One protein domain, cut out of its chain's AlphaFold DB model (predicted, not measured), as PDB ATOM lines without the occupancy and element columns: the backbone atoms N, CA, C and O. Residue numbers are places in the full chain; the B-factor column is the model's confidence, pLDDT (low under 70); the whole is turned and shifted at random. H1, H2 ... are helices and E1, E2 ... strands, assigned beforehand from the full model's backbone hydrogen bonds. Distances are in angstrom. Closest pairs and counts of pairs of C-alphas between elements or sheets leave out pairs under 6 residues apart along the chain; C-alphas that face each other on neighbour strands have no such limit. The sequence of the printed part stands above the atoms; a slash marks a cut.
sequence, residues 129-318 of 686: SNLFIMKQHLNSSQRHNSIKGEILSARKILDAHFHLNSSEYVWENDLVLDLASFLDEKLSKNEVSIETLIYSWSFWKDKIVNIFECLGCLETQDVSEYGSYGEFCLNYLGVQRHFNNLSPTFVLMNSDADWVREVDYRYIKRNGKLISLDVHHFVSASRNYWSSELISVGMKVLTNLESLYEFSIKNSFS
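This is residues 129 to 318 of the 686 residues of an uncharacterized protein of Hevea brasiliensis (UniProt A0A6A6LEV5). Look first for a small, strongly twisted sheet of four strands at one end of an elongated helical body, where the long helices H4 and H7 run side by side in opposite directions. The hairpin H1 and H2 packs on H4 through H2, H3 packs near the start of H4, far from the sheet, and H5 and H6 lie near the sheet end. The 190 printed residues hold seven named helices and four named strands, in the order H1 H2 H3 H4 H5 E1 E2 H6 E3 E4 H7; the sheet runs E1 E2 E4 E3, all antiparallel, and the class is mixed, helices and strands. The whole is loose, with a radius of gyration of the C-alphas of 20.1 A, and spans 64 by 34 by 28 A.

Start at the hairpin of E1, residues 239 to 242, and E2, residues 249 to 252, where N 240 and O 251 are 2.8 A apart. E4, residues 274 to 278, is the antiparallel neighbour of E2, with N 250 and O 277 at 2.9 A, and forms a hairpin with E3, residues 269 to 271, with N 269 and O 276 at 2.8 A. E2, H6, residues 258 to 262, and E3 make a split strand-helix-strand unit, two strands of one sheet joined through a helix, with E4 between them in the sheet; its crossover is right-handed. H7, residues 279 to 314, only grazes the sheet with residues 279 to 285, and its residues 285 to 289 touch H6, closest at the C-alphas of Trp 259 and Tyr 289, 6.3 A. H4, residues 194 to 219, touches H7 at a shallow tilt of 12 degrees, opposite ways, closest at the C-alphas of Leu 215 and Val 283, 6.0 A. H2, residues 147 to 163, touches residues 197 to 207 of H4 at a steep tilt of 41 degrees, closest at the C-alphas of Ala 154 and Trp 204, 5.8 A; H2, H4 and H7 are an up and down bundle, each running against the one before. H1, residues 131 to 143, forms a helical hairpin with H2, closest at the C-alphas of Ser 141 and Gly 149, 5.0 A. H3, residues 179 to 189, touches H1, closest at the C-alphas of Phe 132 and Ser 188, 4.8 A. H5, residues 228 to 237, is on the sheet, over none of its strands, and is about perpendicular to H4, at 86 degrees. Every O i to N i+4 pair is within hydrogen-bond range in H1, H2, H3, H5 and H7; H4 has 19 of 22, and H6 0 of 1, with 1 of 2 O i to N i+3 pairs.

Find C-alpha 131 at (-51.428, 42.978, 27.933), where H1 begins. H2 measures 24.5 A and H4 38.5 A from first to last C-alpha. H7 begins at C-alpha 279, (-18.934, 23.259, 34.066), and runs 52.4 A to C-alpha 314, (-43.070, 67.261, 19.091).

The two C-alphas farthest apart, those of Gly 272 and Ser 318, are 66.4 A apart. The printed part has no cut; its one long link, residues 164 to 178, joins H2 to H3. Mean pLDDT of the printed part is 79.4, and 37 residues are under 70, among them 172 to 183, 219 to 226 and 315 to 318.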
ATOM      1  N   SER A 129     -51.141  37.091  22.932       77.44
ATOM      2  CA  SER A 129     -51.818  37.509  24.159       77.44
ATOM      3  C   SER A 129     -51.889  39.040  24.216       77.44
ATOM      4  O   SER A 129     -50.916  39.709  23.878       77.44
ATOM      5  N   ASN A 130     -53.001  39.609  24.682       85.94
ATOM      6  CA  ASN A 130     -53.042  41.035  25.014       85.94
ATOM      7  C   ASN A 130     -52.372  41.299  26.381       85.94
ATOM      8  O   ASN A 130     -52.081  40.365  27.135       85.94
ATOM      9  N   LEU A 131     -52.118  42.569  26.702       89.00
ATOM     10  CA  LEU A 131     -51.428  42.978  27.933       89.00
ATOM     11  C   LEU A 131     -52.151  42.504  29.201       89.00
ATOM     12  O   LEU A 131     -51.492  42.059  30.138       89.00
ATOM     13  N   PHE A 132     -53.487  42.512  29.201       89.56
ATOM     14  CA  PHE A 132     -54.313  41.973  30.285       89.56
ATOM     15  C   PHE A 132     -54.006  40.490  30.546       89.56
ATOM     16  O   PHE A 132     -53.705  40.119  31.680       89.56
ATOM     17  N   ILE A 133     -53.999  39.646  29.507       90.00
ATOM     18  CA  ILE A 133     -53.672  38.216  29.633       90.00
ATOM     19  C   ILE A 133     -52.207  38.020  30.049       90.00
ATOM     20  O   ILE A 133     -51.934  37.242  30.959       90.00
ATOM     21  N   MET A 134     -51.255  38.768  29.475       91.44
ATOM     22  CA  MET A 134     -49.844  38.695  29.896       91.44
ATOM     23  C   MET A 134     -49.646  39.080  31.374       91.44
ATOM     24  O   MET A 134     -48.844  38.467  32.081       91.44
ATOM     25  N   LYS A 135     -50.392  40.077  31.864       90.56
ATOM     26  CA  LYS A 135     -50.384  40.512  33.265       90.56
ATOM     27  C   LYS A 135     -51.077  39.502  34.183       90.56
ATOM     28  O   LYS A 135     -50.572  39.245  35.275       90.56
ATOM     29  N   GLN A 136     -52.163  38.865  33.742       91.19
ATOM     30  CA  GLN A 136     -52.749  37.724  34.452       91.19
ATOM     31  C   GLN A 136     -51.761  36.555  34.550       91.19
ATOM     32  O   GLN A 136     -51.601  35.997  35.634       91.19
ATOM     33  N   HIS A 137     -51.045  36.233  33.468       93.12
ATOM     34  CA  HIS A 137     -50.000  35.212  33.478       93.12
ATOM     35  C   HIS A 137     -48.886  35.550  34.483       93.12
ATOM     36  O   HIS A 137     -48.518  34.693  35.287       93.12
ATOM     37  N   LEU A 138     -48.400  36.797  34.512       92.19
ATOM     38  CA  LEU A 138     -47.398  37.256  35.482       92.19
ATOM     39  C   LEU A 138     -47.902  37.145  36.934       92.19
ATOM     40  O   LEU A 138     -47.235  36.532  37.769       92.19
ATOM     41  N   ASN A 139     -49.094  37.673  37.224       90.50
ATOM     42  CA  ASN A 139     -49.687  37.655  38.565       90.50
ATOM     43  C   ASN A 139     -49.956  36.215  39.053       90.50
ATOM     44  O   ASN A 139     -49.731  35.903  40.223       90.50
ATOM     45  N   SER A 140     -50.408  35.315  38.176       92.06
ATOM     46  CA  SER A 140     -50.561  33.892  38.505       92.06
ATOM     47  C   SER A 140     -49.208  33.200  38.686       92.06
ATOM     48  O   SER A 140     -49.053  32.411  39.613       92.06
ATOM     49  N   SER A 141     -48.196  33.541  37.883       94.31
ATOM     50  CA  SER A 141     -46.848  32.969  38.016       94.31
ATOM     51  C   SER A 141     -46.249  33.259  39.389       94.31
ATOM     52  O   SER A 141     -45.750  32.337  40.027       94.31
ATOM     53  N   GLN A 142     -46.412  34.489  39.889       91.31
ATOM     54  CA  GLN A 142     -46.018  34.878  41.247       91.31
ATOM     55  C   GLN A 142     -46.766  34.067  42.321       91.31
ATOM     56  O   GLN A 142     -46.145  33.561  43.253       91.31
ATOM     57  N   ARG A 143     -48.085  33.851  42.177       91.81
ATOM     58  CA  ARG A 143     -48.879  33.021  43.116       91.81
ATOM     59  C   ARG A 143     -48.418  31.560  43.170       91.81
ATOM     60  O   ARG A 143     -48.454  30.953  44.238       91.81
ATOM     61  N   HIS A 144     -47.987  30.997  42.040       90.00
ATOM     62  CA  HIS A 144     -47.447  29.634  41.965       90.00
ATOM     63  C   HIS A 144     -45.915  29.567  42.150       90.00
ATOM     64  O   HIS A 144     -45.358  28.472  42.122       90.00
ATOM     65  N   ASN A 145     -45.233  30.701  42.369       89.56
ATOM     66  CA  ASN A 145     -43.768  30.846  42.416       89.56
ATOM     67  C   ASN A 145     -43.033  30.302  41.166       89.56
ATOM     68  O   ASN A 145     -41.906  29.806  41.258       89.56
ATOM     69  N   SER A 146     -43.651  30.378  39.980       93.06
ATOM     70  CA  SER A 146     -42.999  29.977  38.726       93.06
ATOM     71  C   SER A 146     -42.101  31.092  38.197       93.06
ATOM     72  O   SER A 146     -42.541  31.986  37.475       93.06
ATOM     73  N   ILE A 147     -40.801  30.978  38.475       92.75
ATOM     74  CA  ILE A 147     -39.750  31.812  37.866       92.75
ATOM     75  C   ILE A 147     -39.811  31.753  36.331       92.75
ATOM     76  O   ILE A 147     -39.614  32.773  35.670       92.75
ATOM     77  N   LYS A 148     -40.139  30.587  35.753       94.62
ATOM     78  CA  LYS A 148     -40.328  30.438  34.304       94.62
ATOM     79  C   LYS A 148     -41.482  31.317  33.825       94.62
ATOM     80  O   LYS A 148     -41.304  32.112  32.905       94.62
ATOM     81  N   GLY A 149     -42.641  31.209  34.466       94.75
ATOM     82  CA  GLY A 149     -43.811  32.007  34.125       94.75
ATOM     83  C   GLY A 149     -43.581  33.509  34.315       94.75
ATOM     84  O   GLY A 149     -43.926  34.295  33.433       94.75
ATOM     85  N   GLU A 150     -42.913  33.913  35.398       94.69
ATOM     86  CA  GLU A 150     -42.562  35.308  35.682       94.69
ATOM     87  C   GLU A 150     -41.637  35.909  34.616       94.69
ATOM     88  O   GLU A 150     -41.965  36.948  34.039       94.69
ATOM     89  N   ILE A 151     -40.507  35.252  34.317       95.62
ATOM     90  CA  ILE A 151     -39.520  35.756  33.348       95.62
ATOM     91  C   ILE A 151     -40.135  35.844  31.952       95.62
ATOM     92  O   ILE A 151     -39.985  36.867  31.283       95.62
ATOM     93  N   LEU A 152     -40.845  34.803  31.505       95.50
ATOM     94  CA  LEU A 152     -41.430  34.776  30.163       95.50
ATOM     95  C   LEU A 152     -42.613  35.748  30.027       95.50
ATOM     96  O   LEU A 152     -42.752  36.371  28.976       95.50
ATOM     97  N   SER A 153     -43.424  35.941  31.075       94.62
ATOM     98  CA  SER A 153     -44.516  36.927  31.058       94.62
ATOM     99  C   SER A 153     -43.978  38.358  31.038       94.62
ATOM    100  O   SER A 153     -44.401  39.151  30.201       94.62
ATOM    101  N   ALA A 154     -42.985  38.682  31.875       93.62
ATOM    102  CA  ALA A 154     -42.330  39.992  31.849       93.62
ATOM    103  C   ALA A 154     -41.626  40.257  30.503       93.62
ATOM    104  O   ALA A 154     -41.724  41.356  29.955       93.62
ATOM    105  N   ARG A 155     -40.991  39.233  29.912       95.00
ATOM    106  CA  ARG A 155     -40.384  39.316  28.573       95.00
ATOM    107  C   ARG A 155     -41.436  39.544  27.475       95.00
ATOM    108  O   ARG A 155     -41.184  40.363  26.594       95.00
ATOM    109  N   LYS A 156     -42.611  38.891  27.544       94.00
ATOM    110  CA  LYS A 156     -43.755  39.140  26.639       94.00
ATOM    111  C   LYS A 156     -44.298  40.575  26.783       94.00
ATOM    112  O   LYS A 156     -44.515  41.219  25.761       94.00
ATOM    113  N   ILE A 157     -44.437  41.103  28.006       92.75
ATOM    114  CA  ILE A 157     -44.888  42.491  28.252       92.75
ATOM    115  C   ILE A 157     -43.878  43.510  27.691       92.75
ATOM    116  O   ILE A 157     -44.276  44.458  27.018       92.75
ATOM    117  N   LEU A 158     -42.574  43.288  27.893       92.25
ATOM    118  CA  LEU A 158     -41.520  44.114  27.286       92.25
ATOM    119  C   LEU A 158     -41.565  44.094  25.754       92.25
ATOM    120  O   LEU A 158     -41.463  45.142  25.126       92.25
ATOM    121  N   ASP A 159     -41.756  42.927  25.135       93.12
ATOM    122  CA  ASP A 159     -41.890  42.872  23.680       93.12
ATOM    123  C   ASP A 159     -43.180  43.547  23.189       93.12
ATOM    124  O   ASP A 159     -43.131  44.207  22.156       93.12
ATOM    125  N   ALA A 160     -44.299  43.481  23.919       92.50
ATOM    126  CA  ALA A 160     -45.498  44.254  23.581       92.50
ATOM    127  C   ALA A 160     -45.213  45.771  23.586       92.50
ATOM    128  O   ALA A 160     -45.526  46.459  22.617       92.50
ATOM    129  N   HIS A 161     -44.510  46.268  24.609       90.56
ATOM    130  CA  HIS A 161     -44.013  47.647  24.671       90.56
ATOM    131  C   HIS A 161     -43.144  48.052  23.464       90.56
ATOM    132  O   HIS A 161     -43.212  49.201  23.023       90.56
ATOM    133  N   PHE A 162     -42.340  47.130  22.921       89.81
ATOM    134  CA  PHE A 162     -41.468  47.384  21.767       89.81
ATOM    135  C   PHE A 162     -42.189  47.375  20.408       89.81
ATOM    136  O   PHE A 162     -41.604  47.838  19.431       89.81
ATOM    137  N   HIS A 163     -43.424  46.866  20.326       89.62
ATOM    138  CA  HIS A 163     -44.232  46.876  19.096       89.62
ATOM    139  C   HIS A 163     -45.212  48.060  19.012       89.62
ATOM    140  O   HIS A 163     -45.750  48.316  17.936       89.62
ATOM    141  N   LEU A 164     -45.444  48.775  20.118       89.12
ATOM    142  CA  LEU A 164     -46.339  49.934  20.185       89.12
ATOM    143  C   LEU A 164     -45.622  51.226  19.771       89.12
ATOM    144  O   LEU A 164     -44.475  51.473  20.152       89.12
ATOM    145  N   ASN A 165     -46.322  52.082  19.027       86.50
ATOM    146  CA  ASN A 165     -45.834  53.402  18.636       86.50
ATOM    147  C   ASN A 165     -45.897  54.376  19.823       86.50
ATOM    148  O   ASN A 165     -46.767  54.275  20.689       86.50
ATOM    149  N   SER A 166     -45.044  55.403  19.827       83.94
ATOM    150  CA  SER A 166     -44.970  56.422  20.893       83.94
ATOM    151  C   SER A 166     -46.293  57.181  21.136       83.94
ATOM    152  O   SER A 166     -46.488  57.769  22.198       83.94
ATOM    153  N   SER A 167     -47.210  57.155  20.160       83.56
ATOM    154  CA  SER A 167     -48.567  57.718  20.220       83.56
ATOM    155  C   SER A 167     -49.615  56.823  20.888       83.56
ATOM    156  O   SER A 167     -50.709  57.300  21.168       83.56
ATOM    157  N   GLU A 168     -49.321  55.538  21.100       87.62
ATOM    158  CA  GLU A 168     -50.226  54.558  21.728       87.62
ATOM    159  C   GLU A 168     -50.015  54.463  23.251       87.62
ATOM    160  O   GLU A 168     -50.794  53.824  23.956       87.62
ATOM    161  N   TYR A 169     -48.976  55.124  23.768       85.19
ATOM    162  CA  TYR A 169     -48.728  55.267  25.199       85.19
ATOM    163  C   TYR A 169     -49.700  56.263  25.837       85.19
ATOM    164  O   TYR A 169     -50.045  57.284  25.239       85.19
ATOM    165  N   VAL A 170     -50.092  55.992  27.080       82.38
ATOM    166  CA  VAL A 170     -50.918  56.881  27.903       82.38
ATOM    167  C   VAL A 170     -50.026  57.810  28.728       82.38
ATOM    168  O   VAL A 170     -49.026  57.392  29.313       82.38
ATOM    169  N   TRP A 171     -50.391  59.095  28.751       71.12
ATOM    170  CA  TRP A 171     -49.560  60.193  29.242       71.12
ATOM    171  C   TRP A 171     -50.168  60.855  30.480       71.12
ATOM    172  O   TRP A 171     -50.943  61.805  30.372       71.12
ATOM    173  N   GLU A 172     -49.779  60.382  31.662       60.94
ATOM    174  CA  GLU A 172     -50.231  60.969  32.928       60.94
ATOM    175  C   GLU A 172     -49.526  62.291  33.235       60.94
ATOM    176  O   GLU A 172     -48.305  62.398  33.085       60.94
ATOM    177  N   ASN A 173     -50.274  63.290  33.713       49.94
ATOM    178  CA  ASN A 173     -49.720  64.589  34.126       49.94
ATOM    179  C   ASN A 173     -49.445  64.686  35.636       49.94
ATOM    180  O   ASN A 173     -48.812  65.650  36.060       49.94
ATOM    181  N   ASP A 174     -49.873  63.693  36.417       46.16
ATOM    182  CA  ASP A 174     -49.756  63.668  37.876       46.16
ATOM    183  C   ASP A 174     -48.631  62.728  38.361       46.16
ATOM    184  O   ASP A 174     -47.946  62.066  37.571       46.16
ATOM    185  N   LEU A 175     -48.398  62.704  39.677       46.88
ATOM    186  CA  LEU A 175     -47.409  61.839  40.327       46.88
ATOM    187  C   LEU A 175     -48.021  60.481  40.694       46.88
ATOM    188  O   LEU A 175     -48.962  60.405  41.480       46.88
ATOM    189  N   VAL A 176     -47.430  59.399  40.183       50.12
ATOM    190  CA  VAL A 176     -47.775  58.024  40.571       50.12
ATOM    191  C   VAL A 176     -47.190  57.733  41.958       50.12
ATOM    192  O   VAL A 176     -46.002  57.443  42.089       50.12
ATOM    193  N   LEU A 177     -48.022  57.860  42.998       47.06
ATOM    194  CA  LEU A 177     -47.628  57.641  44.398       47.06
ATOM    195  C   LEU A 177     -47.594  56.154  44.781       47.06
ATOM    196  O   LEU A 177     -46.642  55.715  45.420       47.06
ATOM    197  N   ASP A 178     -48.594  55.378  44.353       53.50
ATOM    198  CA  ASP A 178     -48.553  53.915  44.398       53.50
ATOM    199  C   ASP A 178     -48.352  53.366  42.985       53.50
ATOM    200  O   ASP A 178     -49.259  53.353  42.150       53.50
ATOM    201  N   LEU A 179     -47.133  52.900  42.725       57.88
ATOM    202  CA  LEU A 179     -46.779  52.277  41.460       57.88
ATOM    203  C   LEU A 179     -47.485  50.922  41.273       57.88
ATOM    204  O   LEU A 179     -47.780  50.561  40.140       57.88
ATOM    205  N   ALA A 180     -47.786  50.169  42.336       60.88
ATOM    206  CA  ALA A 180     -48.345  48.824  42.204       60.88
ATOM    207  C   ALA A 180     -49.793  48.851  41.689       60.88
ATOM    208  O   ALA A 180     -50.082  48.210  40.676       60.88
ATOM    209  N   SER A 181     -50.687  49.620  42.324       67.81
ATOM    210  CA  SER A 181     -52.073  49.753  41.843       67.81
ATOM    211  C   SER A 181     -52.162  50.448  40.482       67.81
ATOM    212  O   SER A 181     -52.959  50.028  39.645       67.81
ATOM    213  N   PHE A 182     -51.300  51.433  40.208       68.50
ATOM    214  CA  PHE A 182     -51.235  52.096  38.903       68.50
ATOM    215  C   PHE A 182     -50.872  51.128  37.763       68.50
ATOM    216  O   PHE A 182     -51.528  51.114  36.719       68.50
ATOM    217  N   LEU A 183     -49.856  50.280  37.963       68.44
ATOM    218  CA  LEU A 183     -49.468  49.250  36.992       68.44
ATOM    219  C   LEU A 183     -50.582  48.218  36.771       68.44
ATOM    220  O   LEU A 183     -50.829  47.819  35.631       68.44
ATOM    221  N   ASP A 184     -51.250  47.792  37.846       73.38
ATOM    222  CA  ASP A 184     -52.391  46.878  37.772       73.38
ATOM    223  C   ASP A 184     -53.568  47.515  37.015       73.38
ATOM    224  O   ASP A 184     -54.161  46.846  36.167       73.38
ATOM    225  N   GLU A 185     -53.871  48.801  37.226       80.38
ATOM    226  CA  GLU A 185     -54.922  49.519  36.492       80.38
ATOM    227  C   GLU A 185     -54.600  49.634  34.993       80.38
ATOM    228  O   GLU A 185     -55.431  49.259  34.159       80.38
ATOM    229  N   LYS A 186     -53.403  50.119  34.633       81.75
ATOM    230  CA  LYS A 186     -53.014  50.337  33.227       81.75
ATOM    231  C   LYS A 186     -52.986  49.042  32.427       81.75
ATOM    232  O   LYS A 186     -53.698  48.918  31.427       81.75
ATOM    233  N   LEU A 187     -52.252  48.039  32.911       82.31
ATOM    234  CA  LEU A 187     -52.143  46.757  32.216       82.31
ATOM    235  C   LEU A 187     -53.497  46.031  32.146       82.31
ATOM    236  O   LEU A 187     -53.766  45.359  31.150       82.31
ATOM    237  N   SER A 188     -54.392  46.226  33.127       84.44
ATOM    238  CA  SER A 188     -55.752  45.666  33.068       84.44
ATOM    239  C   SER A 188     -56.629  46.295  31.980       84.44
ATOM    240  O   SER A 188     -57.485  45.614  31.416       84.44
ATOM    241  N   LYS A 189     -56.412  47.570  31.637       86.06
ATOM    242  CA  LYS A 189     -57.095  48.242  30.515       86.06
ATOM    243  C   LYS A 189     -56.481  47.913  29.149       86.06
ATOM    244  O   LYS A 189     -57.065  48.259  28.128       86.06
ATOM    245  N   ASN A 190     -55.351  47.199  29.118       88.19
ATOM    246  CA  ASN A 190     -54.438  47.094  27.972       88.19
ATOM    247  C   ASN A 190     -53.813  48.446  27.567       88.19
ATOM    248  O   ASN A 190     -53.419  48.627  26.418       88.19
ATOM    249  N   GLU A 191     -53.706  49.377  28.515       88.06
ATOM    250  CA  GLU A 191     -52.946  50.618  28.366       88.06
ATOM    251  C   GLU A 191     -51.472  50.373  28.736       88.06
ATOM    252  O   GLU A 191     -51.168  49.596  29.646       88.06
ATOM    253  N   VAL A 192     -50.554  51.081  28.074       88.06
ATOM    254  CA  VAL A 192     -49.142  51.170  28.480       88.06
ATOM    255  C   VAL A 192     -48.782  52.596  28.868       88.06
ATOM    256  O   VAL A 192     -49.320  53.555  28.318       88.06
ATOM    257  N   SER A 193     -47.825  52.739  29.778       80.06
ATOM    258  CA  SER A 193     -47.192  54.015  30.104       80.06
ATOM    259  C   SER A 193     -45.672  53.844  30.211       80.06
ATOM    260  O   SER A 193     -45.121  52.759  30.011       80.06
ATOM    261  N   ILE A 194     -44.955  54.922  30.512       72.06
ATOM    262  CA  ILE A 194     -43.492  54.871  30.651       72.06
ATOM    263  C   ILE A 194     -43.106  54.144  31.950       72.06
ATOM    264  O   ILE A 194     -42.114  53.419  32.016       72.06
ATOM    265  N   GLU A 195     -43.958  54.257  32.965       71.00
ATOM    266  CA  GLU A 195     -43.869  53.551  34.235       71.00
ATOM    267  C   GLU A 195     -44.077  52.036  34.051       71.00
ATOM    268  O   GLU A 195     -43.316  51.259  34.631       71.00
ATOM    269  N   THR A 196     -45.016  51.590  33.195       80.38
ATOM    270  CA  THR A 196     -45.171  50.148  32.891       80.38
ATOM    271  C   THR A 196     -43.964  49.588  32.133       80.38
ATOM    272  O   THR A 196     -43.556  48.455  32.408       80.38
ATOM    273  N   LEU A 197     -43.329  50.386  31.261       78.62
ATOM    274  CA  LEU A 197     -42.091  50.011  30.563       78.62
ATOM    275  C   LEU A 197     -40.928  49.834  31.550       78.62
ATOM    276  O   LEU A 197     -40.289  48.780  31.570       78.62
ATOM    277  N   ILE A 198     -40.665  50.841  32.389       70.75
ATOM    278  CA  ILE A 198     -39.538  50.820  33.335       70.75
ATOM    279  C   ILE A 198     -39.730  49.750  34.417       70.75
ATOM    280  O   ILE A 198     -38.766  49.061  34.755       70.75
ATOM    281  N   TYR A 199     -40.955  49.543  34.913       75.25
ATOM    282  CA  TYR A 199     -41.240  48.443  35.838       75.25
ATOM    283  C   TYR A 199     -40.968  47.078  35.199       75.25
ATOM    284  O   TYR A 199     -40.251  46.263  35.780       75.25
ATOM    285  N   SER A 200     -41.489  46.839  33.989       81.88
ATOM    286  CA  SER A 200     -41.303  45.563  33.285       81.88
ATOM    287  C   SER A 200     -39.827  45.304  32.965       81.88
ATOM    288  O   SER A 200     -39.372  44.165  33.057       81.88
ATOM    289  N   TRP A 201     -39.065  46.362  32.659       82.00
ATOM    290  CA  TRP A 201     -37.615  46.299  32.482       82.00
ATOM    291  C   TRP A 201     -36.892  45.928  33.776       82.00
ATOM    292  O   TRP A 201     -36.119  44.973  33.757       82.00
ATOM    293  N   SER A 202     -37.145  46.627  34.893       74.88
ATOM    294  CA  SER A 202     -36.474  46.302  36.161       74.88
ATOM    295  C   SER A 202     -36.824  44.892  36.613       74.88
ATOM    296  O   SER A 202     -35.922  44.092  36.827       74.88
ATOM    297  N   PHE A 203     -38.115  44.547  36.652       79.31
ATOM    298  CA  PHE A 203     -38.563  43.222  37.069       79.31
ATOM    299  C   PHE A 203     -37.919  42.111  36.228       79.31
ATOM    300  O   PHE A 203     -37.448  41.122  36.785       79.31
ATOM    301  N   TRP A 204     -37.846  42.267  34.900       90.31
ATOM    302  CA  TRP A 204     -37.164  41.288  34.054       90.31
ATOM    303  C   TRP A 204     -35.649  41.259  34.312       90.31
ATOM    304  O   TRP A 204     -35.109  40.182  34.559       90.31
ATOM    305  N   LYS A 205     -34.976  42.421  34.331       81.75
ATOM    306  CA  LYS A 205     -33.539  42.565  34.641       81.75
ATOM    307  C   LYS A 205     -33.173  41.839  35.932       81.75
ATOM    308  O   LYS A 205     -32.243  41.040  35.933       81.75
ATOM    309  N   ASP A 206     -33.909  42.094  37.008       76.62
ATOM    310  CA  ASP A 206     -33.623  41.567  38.344       76.62
ATOM    311  C   ASP A 206     -33.716  40.031  38.359       76.62
ATOM    312  O   ASP A 206     -32.887  39.352  38.960       76.62
ATOM    313  N   LYS A 207     -34.649  39.453  37.591       84.44
ATOM    314  CA  LYS A 207     -34.748  37.996  37.414       84.44
ATOM    315  C   LYS A 207     -33.604  37.406  36.582       84.44
ATOM    316  O   LYS A 207     -33.256  36.251  36.811       84.44
ATOM    317  N   ILE A 208     -33.016  38.164  35.650       82.00
ATOM    318  CA  ILE A 208     -31.815  37.746  34.904       82.00
ATOM    319  C   ILE A 208     -30.547  37.879  35.765       82.00
ATOM    320  O   ILE A 208     -29.686  37.004  35.694       82.00
ATOM    321  N   VAL A 209     -30.437  38.893  36.633       76.75
ATOM    322  CA  VAL A 209     -29.315  39.028  37.589       76.75
ATOM    323  C   VAL A 209     -29.207  37.788  38.487       76.75
ATOM    324  O   VAL A 209     -28.131  37.199  38.576       76.75
ATOM    325  N   ASN A 210     -30.329  37.291  39.012       79.81
ATOM    326  CA  ASN A 210     -30.373  36.063  39.822       79.81
ATOM    327  C   ASN A 210     -29.882  34.801  39.064       79.81
ATOM    328  O   ASN A 210     -29.474  33.814  39.682       79.81
ATOM    329  N   ILE A 211     -29.894  34.803  37.721       83.81
ATOM    330  CA  ILE A 211     -29.301  33.725  36.909       83.81
ATOM    331  C   ILE A 211     -27.770  33.825  36.917       83.81
ATOM    332  O   ILE A 211     -27.105  32.795  37.032       83.81
ATOM    333  N   PHE A 212     -27.196  35.030  36.838       76.75
ATOM    334  CA  PHE A 212     -25.743  35.225  36.943       76.75
ATOM    335  C   PHE A 212     -25.197  34.787  38.309       76.75
ATOM    336  O   PHE A 212     -24.133  34.168  38.358       76.75
ATOM    337  N   GLU A 213     -25.945  35.034  39.387       77.25
ATOM    338  CA  GLU A 213     -25.630  34.547  40.737       77.25
ATOM    339  C   GLU A 213     -25.602  33.008  40.773       77.25
ATOM    340  O   GLU A 213     -24.574  32.413  41.102       77.25
ATOM    341  N   CYS A 214     -26.664  32.346  40.294       80.31
ATOM    342  CA  CYS A 214     -26.726  30.878  40.206       80.31
ATOM    343  C   CYS A 214     -25.649  30.260  39.290       80.31
ATOM    344  O   CYS A 214     -25.255  29.107  39.484       80.31
ATOM    345  N   LEU A 215     -25.172  30.999  38.282       77.88
ATOM    346  CA  LEU A 215     -24.035  30.602  37.446       77.88
ATOM    347  C   LEU A 215     -22.696  30.716  38.198       77.88
ATOM    348  O   LEU A 215     -21.799  29.923  37.926       77.88
ATOM    349  N   GLY A 216     -22.567  31.630  39.167       73.19
ATOM    350  CA  GLY A 216     -21.437  31.677  40.103       73.19
ATOM    351  C   GLY A 216     -21.384  30.457  41.028       73.19
ATOM    352  O   GLY A 216     -20.340  29.812  41.130       73.19
ATOM    353  N   CYS A 217     -22.520  30.060  41.616       73.19
ATOM    354  CA  CYS A 217     -22.614  28.878  42.492       73.19
ATOM    355  C   CYS A 217     -22.201  27.562  41.794       73.19
ATOM    356  O   CYS A 217     -21.765  26.612  42.445       73.19
ATOM    357  N   LEU A 218     -22.308  27.478  40.459       72.62
ATOM    358  CA  LEU A 218     -21.814  26.322  39.700       72.62
ATOM    359  C   LEU A 218     -20.284  26.221  39.671       72.62
ATOM    360  O   LEU A 218     -19.762  25.108  39.620       72.62
ATOM    361  N   GLU A 219     -19.568  27.345  39.687       65.00
ATOM    362  CA  GLU A 219     -18.103  27.374  39.603       65.00
ATOM    363  C   GLU A 219     -17.442  27.087  40.954       65.00
ATOM    364  O   GLU A 219     -16.412  26.413  40.997       65.00
ATOM    365  N   THR A 220     -18.055  27.534  42.054       63.97
ATOM    366  CA  THR A 220     -17.563  27.319  43.429       63.97
ATOM    367  C   THR A 220     -17.796  25.900  43.958       63.97
ATOM    368  O   THR A 220     -17.284  25.554  45.019       63.97
ATOM    369  N   GLN A 221     -18.538  25.068  43.218       58.84
ATOM    370  CA  GLN A 221     -18.970  23.716  43.600       58.84
ATOM    371  C   GLN A 221     -19.866  23.643  44.849       58.84
ATOM    372  O   GLN A 221     -20.101  22.540  45.346       58.84
ATOM    373  N   ASP A 222     -20.435  24.759  45.320       49.84
ATOM    374  CA  ASP A 222     -21.412  24.710  46.409       49.84
ATOM    375  C   ASP A 222     -22.784  24.253  45.887       49.84
ATOM    376  O   ASP A 222     -23.647  25.025  45.463       49.84
ATOM    377  N   VAL A 223     -22.969  22.929  45.868       50.97
ATOM    378  CA  VAL A 223     -24.183  22.273  45.358       50.97
ATOM    379  C   VAL A 223     -25.426  22.630  46.194       50.97
ATOM    380  O   VAL A 223     -26.543  22.430  45.717       50.97
ATOM    381  N   SER A 224     -25.248  23.193  47.396       49.44
ATOM    382  CA  SER A 224     -26.322  23.604  48.309       49.44
ATOM    383  C   SER A 224     -27.249  24.664  47.706       49.44
ATOM    384  O   SER A 224     -28.453  24.632  47.952       49.44
ATOM    385  N   GLU A 225     -26.703  25.581  46.902       50.06
ATOM    386  CA  GLU A 225     -27.397  26.801  46.458       50.06
ATOM    387  C   GLU A 225     -27.810  26.783  44.978       50.06
ATOM    388  O   GLU A 225     -28.119  27.824  44.397       50.06
ATOM    389  N   TYR A 226     -27.872  25.609  44.336       60.03
ATOM    390  CA  TYR A 226     -28.355  25.518  42.953       60.03
ATOM    391  C   TYR A 226     -29.886  25.643  42.860       60.03
ATOM    392  O   TYR A 226     -30.607  24.671  42.625       60.03
ATOM    393  N   GLY A 227     -30.372  26.865  43.082       71.94
ATOM    394  CA  GLY A 227     -31.785  27.214  43.143       71.94
ATOM    395  C   GLY A 227     -32.515  27.176  41.797       71.94
ATOM    396  O   GLY A 227     -31.961  26.909  40.729       71.94
ATOM    397  N   SER A 228     -33.804  27.503  41.846       82.62
ATOM    398  CA  SER A 228     -34.741  27.402  40.721       82.62
ATOM    399  C   SER A 228     -34.458  28.358  39.547       82.62
ATOM    400  O   SER A 228     -34.909  28.085  38.435       82.62
ATOM    401  N   TYR A 229     -33.649  29.413  39.724       86.06
ATOM    402  CA  TYR A 229     -33.093  30.192  38.600       86.06
ATOM    403  C   TYR A 229     -32.033  29.403  37.809       86.06
ATOM    404  O   TYR A 229     -31.952  29.531  36.587       86.06
ATOM    405  N   GLY A 230     -31.260  28.537  38.473       86.19
ATOM    406  CA  GLY A 230     -30.343  27.600  37.825       86.19
ATOM    407  C   GLY A 230     -31.093  26.551  37.000       86.19
ATOM    408  O   GLY A 230     -30.779  26.347  35.826       86.19
ATOM    409  N   GLU A 231     -32.149  25.958  37.567       87.94
ATOM    410  CA  GLU A 231     -33.040  25.055  36.823       87.94
ATOM    411  C   GLU A 231     -33.699  25.768  35.627       87.94
ATOM    412  O   GLU A 231     -33.713  25.229  34.520       87.94
ATOM    413  N   PHE A 232     -34.169  27.010  35.800       93.06
ATOM    414  CA  PHE A 232     -34.667  27.828  34.689       93.06
ATOM    415  C   PHE A 232     -33.609  28.034  33.594       93.06
ATOM    416  O   PHE A 232     -33.936  27.884  32.419       93.06
ATOM    417  N   CYS A 233     -32.355  28.323  33.950       92.38
ATOM    418  CA  CYS A 233     -31.259  28.520  32.997       92.38
ATOM    419  C   CYS A 233     -30.991  27.261  32.148       92.38
ATOM    420  O   CYS A 233     -30.934  27.344  30.918       92.38
ATOM    421  N   LEU A 234     -30.923  26.081  32.777       91.62
ATOM    422  CA  LEU A 234     -30.806  24.793  32.074       91.62
ATOM    423  C   LEU A 234     -32.018  24.507  31.180       91.62
ATOM    424  O   LEU A 234     -31.865  24.065  30.036       91.62
ATOM    425  N   ASN A 235     -33.217  24.800  31.686       93.38
ATOM    426  CA  ASN A 235     -34.461  24.599  30.957       93.38
ATOM    427  C   ASN A 235     -34.578  25.535  29.740       93.38
ATOM    428  O   ASN A 235     -35.078  25.113  28.697       93.38
ATOM    429  N   TYR A 236     -34.077  26.770  29.853       94.75
ATOM    430  CA  TYR A 236     -34.020  27.761  28.777       94.75
ATOM    431  C   TYR A 236     -33.001  27.366  27.704       94.75
ATOM    432  O   TYR A 236     -33.328  27.346  26.521       94.75
ATOM    433  N   LEU A 237     -31.764  27.039  28.094       93.56
ATOM    434  CA  LEU A 237     -30.675  26.723  27.159       93.56
ATOM    435  C   LEU A 237     -30.796  25.322  26.527       93.56
ATOM    436  O   LEU A 237     -30.124  25.044  25.535       93.56
ATOM    437  N   GLY A 238     -31.660  24.454  27.071       92.31
ATOM    438  CA  GLY A 238     -31.894  23.096  26.572       92.31
ATOM    439  C   GLY A 238     -30.803  22.110  26.995       92.31
ATOM    440  O   GLY A 238     -30.247  21.408  26.149       92.31
ATOM    441  N   VAL A 239     -30.453  22.087  28.288       90.94
ATOM    442  CA  VAL A 239     -29.255  21.394  28.792       90.94
ATOM    443  C   VAL A 239     -29.557  20.458  29.969       90.94
ATOM    444  O   VAL A 239     -29.951  20.895  31.047       90.94
ATOM    445  N   GLN A 240     -29.300  19.160  29.803       87.69
ATOM    446  CA  GLN A 240     -29.407  18.152  30.861       87.69
ATOM    447  C   GLN A 240     -28.120  18.083  31.707       87.69
ATOM    448  O   GLN A 240     -27.047  17.729  31.219       87.69
ATOM    449  N   ARG A 241     -28.218  18.366  33.014       85.44
ATOM    450  CA  ARG A 241     -27.112  18.194  33.979       85.44
ATOM    451  C   ARG A 241     -26.988  16.724  34.401       85.44
ATOM    452  O   ARG A 241     -27.897  16.175  35.023       85.44
ATOM    453  N   HIS A 242     -25.868  16.088  34.058       81.25
ATOM    454  CA  HIS A 242     -25.536  14.695  34.390       81.25
ATOM    455  C   HIS A 242     -24.394  14.635  35.417       81.25
ATOM    456  O   HIS A 242     -23.485  15.466  35.397       81.25
ATOM    457  N   PHE A 243     -24.425  13.635  36.302       72.75
ATOM    458  CA  PHE A 243     -23.444  13.433  37.373       72.75
ATOM    459  C   PHE A 243     -22.717  12.100  37.168       72.75
ATOM    460  O   PHE A 243     -23.154  11.061  37.657       72.75
ATOM    461  N   ASN A 244     -21.612  12.138  36.421       60.12
ATOM    462  CA  ASN A 244     -20.852  10.938  36.043       60.12
ATOM    463  C   ASN A 244     -19.489  10.826  36.761       60.12
ATOM    464  O   ASN A 244     -18.801   9.827  36.592       60.12
ATOM    465  N   ASN A 245     -19.079  11.860  37.504       55.78
ATOM    466  CA  ASN A 245     -17.807  11.992  38.227       55.78
ATOM    467  C   ASN A 245     -17.943  13.086  39.312       55.78
ATOM    468  O   ASN A 245     -19.026  13.641  39.494       55.78
ATOM    469  N   LEU A 246     -16.834  13.443  39.977       61.47
ATOM    470  CA  LEU A 246     -16.727  14.595  40.892       61.47
ATOM    471  C   LEU A 246     -17.192  15.935  40.283       61.47
ATOM    472  O   LEU A 246     -17.573  16.833  41.024       61.47
ATOM    473  N   SER A 247     -17.168  16.079  38.954       69.31
ATOM    474  CA  SER A 247     -17.694  17.247  38.241       69.31
ATOM    475  C   SER A 247     -18.916  16.878  37.382       69.31
ATOM    476  O   SER A 247     -18.909  15.836  36.715       69.31
ATOM    477  N   PRO A 248     -19.977  17.712  37.369       81.00
ATOM    478  CA  PRO A 248     -21.128  17.489  36.506       81.00
ATOM    479  C   PRO A 248     -20.801  17.816  35.042       81.00
ATOM    480  O   PRO A 248     -20.028  18.725  34.737       81.00
ATOM    481  N   THR A 249     -21.438  17.084  34.133       85.88
ATOM    482  CA  THR A 249     -21.359  17.293  32.680       85.88
ATOM    483  C   THR A 249     -22.709  17.735  32.139       85.88
ATOM    484  O   THR A 249     -23.744  17.189  32.522       85.88
ATOM    485  N   PHE A 250     -22.692  18.696  31.227       88.75
ATOM    486  CA  PHE A 250     -23.867  19.383  30.709       88.75
ATOM    487  C   PHE A 250     -24.159  18.900  29.285       88.75
ATOM    488  O   PHE A 250     -23.449  19.255  28.348       88.75
ATOM    489  N   VAL A 251     -25.159  18.032  29.138       88.56
ATOM    490  CA  VAL A 251     -25.569  17.404  27.872       88.56
ATOM    491  C   VAL A 251     -26.530  18.328  27.126       88.56
ATOM    492  O   VAL A 251     -27.511  18.793  27.698       88.56
ATOM    493  N   LEU A 252     -26.265  18.590  25.850       89.00
ATOM    494  CA  LEU A 252     -27.077  19.470  25.011       89.00
ATOM    495  C   LEU A 252     -28.231  18.679  24.379       89.00
ATOM    496  O   LEU A 252     -27.990  17.692  23.686       89.00
ATOM    497  N   MET A 253     -29.471  19.140  24.562       84.56
ATOM    498  CA  MET A 253     -30.646  18.592  23.864       84.56
ATOM    499  C   MET A 253     -30.674  18.980  22.381       84.56
ATOM    500  O   MET A 253     -31.293  18.299  21.569       84.56
ATOM    501  N   ASN A 254     -30.035  20.099  22.035       82.19
ATOM    502  CA  ASN A 254     -29.977  20.639  20.685       82.19
ATOM    503  C   ASN A 254     -28.560  21.158  20.417       82.19
ATOM    504  O   ASN A 254     -28.099  22.097  21.065       82.19
ATOM    505  N   SER A 255     -27.864  20.520  19.477       82.25
ATOM    506  CA  SER A 255     -26.493  20.858  19.081       82.25
ATOM    507  C   SER A 255     -26.377  22.131  18.245       82.25
ATOM    508  O   SER A 255     -25.283  22.677  18.122       82.25
ATOM    509  N   ASP A 256     -27.492  22.578  17.668       83.00
ATOM    510  CA  ASP A 256     -27.538  23.573  16.597       83.00
ATOM    511  C   ASP A 256     -28.091  24.924  17.103       83.00
ATOM    512  O   ASP A 256     -28.290  25.861  16.325       83.00
ATOM    513  N   ALA A 257     -28.337  25.027  18.414       88.25
ATOM    514  CA  ALA A 257     -28.746  26.241  19.108       88.25
ATOM    515  C   ALA A 257     -27.674  27.343  18.988       88.25
ATOM    516  O   ALA A 257     -26.483  27.072  19.135       88.25
ATOM    517  N   ASP A 258     -28.083  28.598  18.751       88.31
ATOM    518  CA  ASP A 258     -27.142  29.667  18.370       88.31
ATOM    519  C   ASP A 258     -26.047  29.917  19.423       88.31
ATOM    520  O   ASP A 258     -24.889  30.099  19.060       88.31
ATOM    521  N   TRP A 259     -26.382  29.810  20.716       88.06
ATOM    522  CA  TRP A 259     -25.434  29.968  21.829       88.06
ATOM    523  C   TRP A 259     -24.320  28.904  21.848       88.06
ATOM    524  O   TRP A 259     -23.207  29.170  22.294       88.06
ATOM    525  N   VAL A 260     -24.580  27.703  21.316       86.62
ATOM    526  CA  VAL A 260     -23.586  26.616  21.227       86.62
ATOM    527  C   VAL A 260     -22.531  26.932  20.161       86.62
ATOM    528  O   VAL A 260     -21.396  26.470  20.257       86.62
ATOM    529  N   ARG A 261     -22.870  27.758  19.160       81.25
ATOM    530  CA  ARG A 261     -21.969  28.137  18.057       81.25
ATOM    531  C   ARG A 261     -20.845  29.081  18.489       81.25
ATOM    532  O   ARG A 261     -19.863  29.203  17.760       81.25
ATOM    533  N   GLU A 262     -20.993  29.740  19.636       73.81
ATOM    534  CA  GLU A 262     -19.964  30.593  20.247       73.81
ATOM    535  C   GLU A 262     -18.953  29.778  21.075       73.81
ATOM    536  O   GLU A 262     -17.873  30.271  21.396       73.81
ATOM    537  N   VAL A 263     -19.258  28.509  21.382       82.31
ATOM    538  CA  VAL A 263     -18.364  27.613  22.125       82.31
ATOM    539  C   VAL A 263     -17.327  26.994  21.188       82.31
ATOM    540  O   VAL A 263     -17.663  26.374  20.178       82.31
ATOM    541  N   ASP A 264     -16.046  27.099  21.549       78.56
ATOM    542  CA  ASP A 264     -14.967  26.442  20.808       78.56
ATOM    543  C   ASP A 264     -15.177  24.917  20.778       78.56
ATOM    544  O   ASP A 264     -15.246  24.241  21.810       78.56
ATOM    545  N   TYR A 265     -15.239  24.369  19.562       80.19
ATOM    546  CA  TYR A 265     -15.480  22.953  19.283       80.19
ATOM    547  C   TYR A 265     -14.522  21.992  20.007       80.19
ATOM    548  O   TYR A 265     -14.858  20.821  20.181       80.19
ATOM    549  N   ARG A 266     -13.342  22.458  20.441       82.31
ATOM    550  CA  ARG A 266     -12.355  21.668  21.196       82.31
ATOM    551  C   ARG A 266     -12.829  21.307  22.607       82.31
ATOM    552  O   ARG A 266     -12.355  20.317  23.159       82.31
ATOM    553  N   TYR A 267     -13.767  22.068  23.170       82.12
ATOM    554  CA  TYR A 267     -14.362  21.808  24.486       82.12
ATOM    555  C   TYR A 267     -15.660  20.986  24.403       82.12
ATOM    556  O   TYR A 267     -16.135  20.458  25.410       82.12
ATOM    557  N   ILE A 268     -16.201  20.822  23.192       83.12
ATOM    558  CA  ILE A 268     -17.431  20.083  22.910       83.12
ATOM    559  C   ILE A 268     -17.148  18.572  22.874       83.12
ATOM    560  O   ILE A 268     -16.651  18.020  21.889       83.12
ATOM    561  N   LYS A 269     -17.511  17.867  23.948       83.25
ATOM    562  CA  LYS A 269     -17.304  16.419  24.105       83.25
ATOM    563  C   LYS A 269     -18.464  15.653  23.472       83.25
ATOM    564  O   LYS A 269     -19.600  15.736  23.943       83.25
ATOM    565  N   ARG A 270     -18.170  14.887  22.418       82.62
ATOM    566  CA  ARG A 270     -19.135  14.011  21.736       82.62
ATOM    567  C   ARG A 270     -19.004  12.568  22.222       82.62
ATOM    568  O   ARG A 270     -17.904  12.021  22.210       82.62
ATOM    569  N   ASN A 271     -20.120  11.948  22.598       73.56
ATOM    570  CA  ASN A 271     -20.199  10.536  22.974       73.56
ATOM    571  C   ASN A 271     -21.343   9.860  22.201       73.56
ATOM    572  O   ASN A 271     -22.516   9.990  22.552       73.56
ATOM    573  N   GLY A 272     -21.016   9.190  21.094       74.12
ATOM    574  CA  GLY A 272     -22.021   8.688  20.154       74.12
ATOM    575  C   GLY A 272     -22.854   9.832  19.560       74.12
ATOM    576  O   GLY A 272     -22.303  10.723  18.915       74.12
ATOM    577  N   LYS A 273     -24.173   9.808  19.790       73.38
ATOM    578  CA  LYS A 273     -25.107  10.882  19.394       73.38
ATOM    579  C   LYS A 273     -25.060  12.105  20.325       73.38
ATOM    580  O   LYS A 273     -25.501  13.177  19.931       73.38
ATOM    581  N   LEU A 274     -24.570  11.943  21.556       80.69
ATOM    582  CA  LEU A 274     -24.665  12.957  22.606       80.69
ATOM    583  C   LEU A 274     -23.558  13.995  22.474       80.69
ATOM    584  O   LEU A 274     -22.399  13.655  22.222       80.69
ATOM    585  N   ILE A 275     -23.912  15.254  22.716       86.25
ATOM    586  CA  ILE A 275     -22.983  16.380  22.755       86.25
ATOM    587  C   ILE A 275     -23.020  16.984  24.158       86.25
ATOM    588  O   ILE A 275     -24.091  17.125  24.741       86.25
ATOM    589  N   SER A 276     -21.855  17.295  24.727       88.62
ATOM    590  CA  SER A 276     -21.746  17.739  26.117       88.62
ATOM    591  C   SER A 276     -20.607  18.726  26.370       88.62
ATOM    592  O   SER A 276     -19.587  18.720  25.676       88.62
ATOM    593  N   LEU A 277     -20.788  19.546  27.402       89.31
ATOM    594  CA  LEU A 277     -19.819  20.486  27.960       89.31
ATOM    595  C   LEU A 277     -19.455  20.075  29.398       89.31
ATOM    596  O   LEU A 277     -20.167  19.301  30.046       89.31
ATOM    597  N   ASP A 278     -18.349  20.603  29.916       87.19
ATOM    598  CA  ASP A 278     -18.101  20.658  31.363       87.19
ATOM    599  C   ASP A 278     -18.530  22.012  31.950       87.19
ATOM    600  O   ASP A 278     -18.995  22.897  31.231       87.19
ATOM    601  N   VAL A 279     -18.413  22.135  33.276       85.69
ATOM    602  CA  VAL A 279     -18.934  23.259  34.066       85.69
ATOM    603  C   VAL A 279     -18.483  24.617  33.538       85.69
ATOM    604  O   VAL A 279     -19.328  25.462  33.268       85.69
ATOM    605  N   HIS A 280     -17.177  24.827  33.357       84.12
ATOM    606  CA  HIS A 280     -16.634  26.149  33.034       84.12
ATOM    607  C   HIS A 280     -17.059  26.609  31.637       84.12
ATOM    608  O   HIS A 280     -17.489  27.746  31.464       84.12
ATOM    609  N   HIS A 281     -17.037  25.707  30.652       86.38
ATOM    610  CA  HIS A 281     -17.464  26.033  29.290       86.38
ATOM    611  C   HIS A 281     -18.982  26.233  29.189       86.38
ATOM    612  O   HIS A 281     -19.428  27.104  28.446       86.38
ATOM    613  N   PHE A 282     -19.783  25.495  29.970       88.25
ATOM    614  CA  PHE A 282     -21.221  25.754  30.077       88.25
ATOM    615  C   PHE A 282     -21.517  27.103  30.757       88.25
ATOM    616  O   PHE A 282     -22.342  27.866  30.253       88.25
ATOM    617  N   VAL A 283     -20.845  27.427  31.867       84.12
ATOM    618  CA  VAL A 283     -21.057  28.687  32.601       84.12
ATOM    619  C   VAL A 283     -20.606  29.897  31.780       84.12
ATOM    620  O   VAL A 283     -21.373  30.851  31.669       84.12
ATOM    621  N   SER A 284     -19.428  29.846  31.147       82.69
ATOM    622  CA  SER A 284     -18.930  30.915  30.267       82.69
ATOM    623  C   SER A 284     -19.902  31.188  29.108       82.69
ATOM    624  O   SER A 284     -20.376  32.313  28.945       82.69
ATOM    625  N   ALA A 285     -20.329  30.142  28.388       85.38
ATOM    626  CA  ALA A 285     -21.307  30.270  27.306       85.38
ATOM    627  C   ALA A 285     -22.675  30.798  27.787       85.38
ATOM    628  O   ALA A 285     -23.295  31.630  27.123       85.38
ATOM    629  N   SER A 286     -23.126  30.369  28.971       85.62
ATOM    630  CA  SER A 286     -24.361  30.870  29.586       85.62
ATOM    631  C   SER A 286     -24.258  32.356  29.940       85.62
ATOM    632  O   SER A 286     -25.193  33.110  29.674       85.62
ATOM    633  N   ARG A 287     -23.126  32.801  30.507       81.50
ATOM    634  CA  ARG A 287     -22.878  34.217  30.824       81.50
ATOM    635  C   ARG A 287     -22.852  35.082  29.566       81.50
ATOM    636  O   ARG A 287     -23.465  36.148  29.584       81.50
ATOM    637  N   ASN A 288     -22.224  34.619  28.483       78.31
ATOM    638  CA  ASN A 288     -22.241  35.310  27.187       78.31
ATOM    639  C   ASN A 288     -23.670  35.495  26.673       78.31
ATOM    640  O   ASN A 288     -24.078  36.622  26.383       78.31
ATOM    641  N   TYR A 289     -24.458  34.415  26.642       85.38
ATOM    642  CA  TYR A 289     -25.836  34.473  26.164       85.38
ATOM    643  C   TYR A 289     -26.703  35.442  26.982       85.38
ATOM    644  O   TYR A 289     -27.335  36.335  26.414       85.38
ATOM    645  N   TRP A 290     -26.701  35.322  28.313       81.50
ATOM    646  CA  TRP A 290     -27.509  36.193  29.173       81.50
ATOM    647  C   TRP A 290     -27.042  37.653  29.155       81.50
ATOM    648  O   TRP A 290     -27.878  38.549  29.262       81.50
ATOM    649  N   SER A 291     -25.747  37.914  28.949       77.50
ATOM    650  CA  SER A 291     -25.227  39.278  28.762       77.50
ATOM    651  C   SER A 291     -25.696  39.872  27.434       77.50
ATOM    652  O   SER A 291     -26.158  41.011  27.396       77.50
ATOM    653  N   SER A 292     -25.646  39.081  26.359       76.25
ATOM    654  CA  SER A 292     -26.117  39.465  25.025       76.25
ATOM    655  C   SER A 292     -27.619  39.779  25.021       76.25
ATOM    656  O   SER A 292     -28.021  40.837  24.536       76.25
ATOM    657  N   GLU A 293     -28.453  38.942  25.654       81.62
ATOM    658  CA  GLU A 293     -29.886  39.230  25.830       81.62
ATOM    659  C   GLU A 293     -30.134  40.465  26.711       81.62
ATOM    660  O   GLU A 293     -30.957  41.306  26.350       81.62
ATOM    661  N   LEU A 294     -29.418  40.629  27.831       76.81
ATOM    662  CA  LEU A 294     -29.585  41.791  28.713       76.81
ATOM    663  C   LEU A 294     -29.267  43.110  27.986       76.81
ATOM    664  O   LEU A 294     -30.035  44.069  28.093       76.81
ATOM    665  N   ILE A 295     -28.191  43.141  27.192       69.75
ATOM    666  CA  ILE A 295     -27.817  44.287  26.346       69.75
ATOM    667  C   ILE A 295     -28.848  44.489  25.222       69.75
ATOM    668  O   ILE A 295     -29.333  45.602  25.027       69.75
ATOM    669  N   SER A 296     -29.233  43.423  24.513       79.88
ATOM    670  CA  SER A 296     -30.218  43.433  23.414       79.88
ATOM    671  C   SER A 296     -31.582  43.985  23.844       79.88
ATOM    672  O   SER A 296     -32.179  44.806  23.142       79.88
ATOM    673  N   VAL A 297     -32.080  43.571  25.012       81.25
ATOM    674  CA  VAL A 297     -33.347  44.054  25.576       81.25
ATOM    675  C   VAL A 297     -33.188  45.466  26.135       81.25
ATOM    676  O   VAL A 297     -34.034  46.313  25.852       81.25
ATOM    677  N   GLY A 298     -32.087  45.761  26.836       72.94
ATOM    678  CA  GLY A 298     -31.781  47.109  27.320       72.94
ATOM    679  C   GLY A 298     -31.786  48.137  26.187       72.94
ATOM    680  O   GLY A 298     -32.524  49.116  26.250       72.94
ATOM    681  N   MET A 299     -31.073  47.872  25.090       70.88
ATOM    682  CA  MET A 299     -31.033  48.754  23.917       70.88
ATOM    683  C   MET A 299     -32.416  49.007  23.291       70.88
ATOM    684  O   MET A 299     -32.658  50.103  22.781       70.88
ATOM    685  N   LYS A 300     -33.352  48.049  23.366       79.62
ATOM    686  CA  LYS A 300     -34.747  48.257  22.935       79.62
ATOM    687  C   LYS A 300     -35.510  49.174  23.894       79.62
ATOM    688  O   LYS A 300     -36.214  50.059  23.417       79.62
ATOM    689  N   VAL A 301     -35.327  49.026  25.211       76.00
ATOM    690  CA  VAL A 301     -35.888  49.952  26.218       76.00
ATOM    691  C   VAL A 301     -35.350  51.370  25.996       76.00
ATOM    692  O   VAL A 301     -36.149  52.294  25.877       76.00
ATOM    693  N   LEU A 302     -34.026  51.534  25.846       66.69
ATOM    694  CA  LEU A 302     -33.394  52.822  25.524       66.69
ATOM    695  C   LEU A 302     -34.000  53.455  24.259       66.69
ATOM    696  O   LEU A 302     -34.425  54.607  24.292       66.69
ATOM    697  N   THR A 303     -34.086  52.698  23.161       73.75
ATOM    698  CA  THR A 303     -34.622  53.195  21.878       73.75
ATOM    699  C   THR A 303     -36.100  53.589  21.988       73.75
ATOM    700  O   THR A 303     -36.538  54.565  21.379       73.75
ATOM    701  N   ASN A 304     -36.885  52.854  22.783       77.06
ATOM    702  CA  ASN A 304     -38.292  53.171  23.004       77.06
ATOM    703  C   ASN A 304     -38.445  54.469  23.823       77.06
ATOM    704  O   ASN A 304     -39.212  55.345  23.423       77.06
ATOM    705  N   LEU A 305     -37.642  54.651  24.880       69.44
ATOM    706  CA  LEU A 305     -37.589  55.880  25.684       69.44
ATOM    707  C   LEU A 305     -37.141  57.106  24.866       69.44
ATOM    708  O   LEU A 305     -37.795  58.144  24.956       69.44
ATOM    709  N   GLU A 306     -36.115  56.975  24.014       66.69
ATOM    710  CA  GLU A 306     -35.692  58.015  23.053       66.69
ATOM    711  C   GLU A 306     -36.869  58.413  22.133       66.69
ATOM    712  O   GLU A 306     -37.167  59.597  21.966       66.69
ATOM    713  N   SER A 307     -37.631  57.436  21.616       74.12
ATOM    714  CA  SER A 307     -38.818  57.708  20.782       74.12
ATOM    715  C   SER A 307     -39.939  58.443  21.536       74.12
ATOM    716  O   SER A 307     -40.576  59.346  20.987       74.12
ATOM    717  N   LEU A 308     -40.167  58.089  22.806       69.69
ATOM    718  CA  LEU A 308     -41.186  58.691  23.665       69.69
ATOM    719  C   LEU A 308     -40.810  60.124  24.043       69.69
ATOM    720  O   LEU A 308     -41.660  61.013  23.998       69.69
ATOM    721  N   TYR A 309     -39.547  60.386  24.380       62.44
ATOM    722  CA  TYR A 309     -39.075  61.741  24.648       62.44
ATOM    723  C   TYR A 309     -39.218  62.649  23.419       62.44
ATOM    724  O   TYR A 309     -39.877  63.689  23.506       62.44
ATOM    725  N   GLU A 310     -38.732  62.211  22.255       66.69
ATOM    726  CA  GLU A 310     -38.902  62.913  20.976       66.69
ATOM    727  C   GLU A 310     -40.383  63.187  20.644       66.69
ATOM    728  O   GLU A 310     -40.731  64.268  20.161       66.69
ATOM    729  N   PHE A 311     -41.281  62.239  20.933       72.12
ATOM    730  CA  PHE A 311     -42.728  62.425  20.781       72.12
ATOM    731  C   PHE A 311     -43.292  63.471  21.764       72.12
ATOM    732  O   PHE A 311     -44.135  64.283  21.373       72.12
ATOM    733  N   SER A 312     -42.795  63.517  23.006       62.00
ATOM    734  CA  SER A 312     -43.218  64.494  24.026       62.00
ATOM    735  C   SER A 312     -42.804  65.938  23.704       62.00
ATOM    736  O   SER A 312     -43.543  66.881  24.012       62.00
ATOM    737  N   ILE A 313     -41.663  66.118  23.027       59.75
ATOM    738  CA  ILE A 313     -41.232  67.413  22.482       59.75
ATOM    739  C   ILE A 313     -42.165  67.821  21.339       59.75
ATOM    740  O   ILE A 313     -42.764  68.896  21.382       59.75
ATOM    741  N   LYS A 314     -42.326  66.953  20.329       71.31
ATOM    742  CA  LYS A 314     -43.070  67.261  19.091       71.31
ATOM    743  C   LYS A 314     -44.527  67.639  19.342       71.31
ATOM    744  O   LYS A 314     -45.030  68.552  18.697       71.31
ATOM    745  N   ASN A 315     -45.182  66.990  20.303       69.19
ATOM    746  CA  ASN A 315     -46.571  67.280  20.667       69.19
ATOM    747  C   ASN A 315     -46.721  68.390  21.724       69.19
ATOM    748  O   ASN A 315     -47.835  68.653  22.170       69.19
ATOM    749  N   SER A 316     -45.630  69.063  22.116       60.25
ATOM    750  CA  SER A 316     -45.638  70.153  23.107       60.25
ATOM    751  C   SER A 316     -46.333  69.781  24.427       60.25
ATOM    752  O   SER A 316     -47.084  70.578  24.992       60.25
ATOM    753  N   PHE A 317     -46.098  68.558  24.919       56.03
ATOM    754  CA  PHE A 317     -46.614  68.125  26.219       56.03
ATOM    755  C   PHE A 317     -46.058  68.985  27.362       56.03
ATOM    756  O   PHE A 317     -45.098  69.737  27.195       56.03
ATOM    757  N   SER A 318     -46.687  68.895  28.538       50.19
ATOM    758  CA  SER A 318     -46.337  69.738  29.683       50.19
ATOM    759  C   SER A 318     -44.838  69.663  30.003       50.19
ATOM    760  O   SER A 318     -44.222  68.602  29.905       50.19
TER     761      SER A 318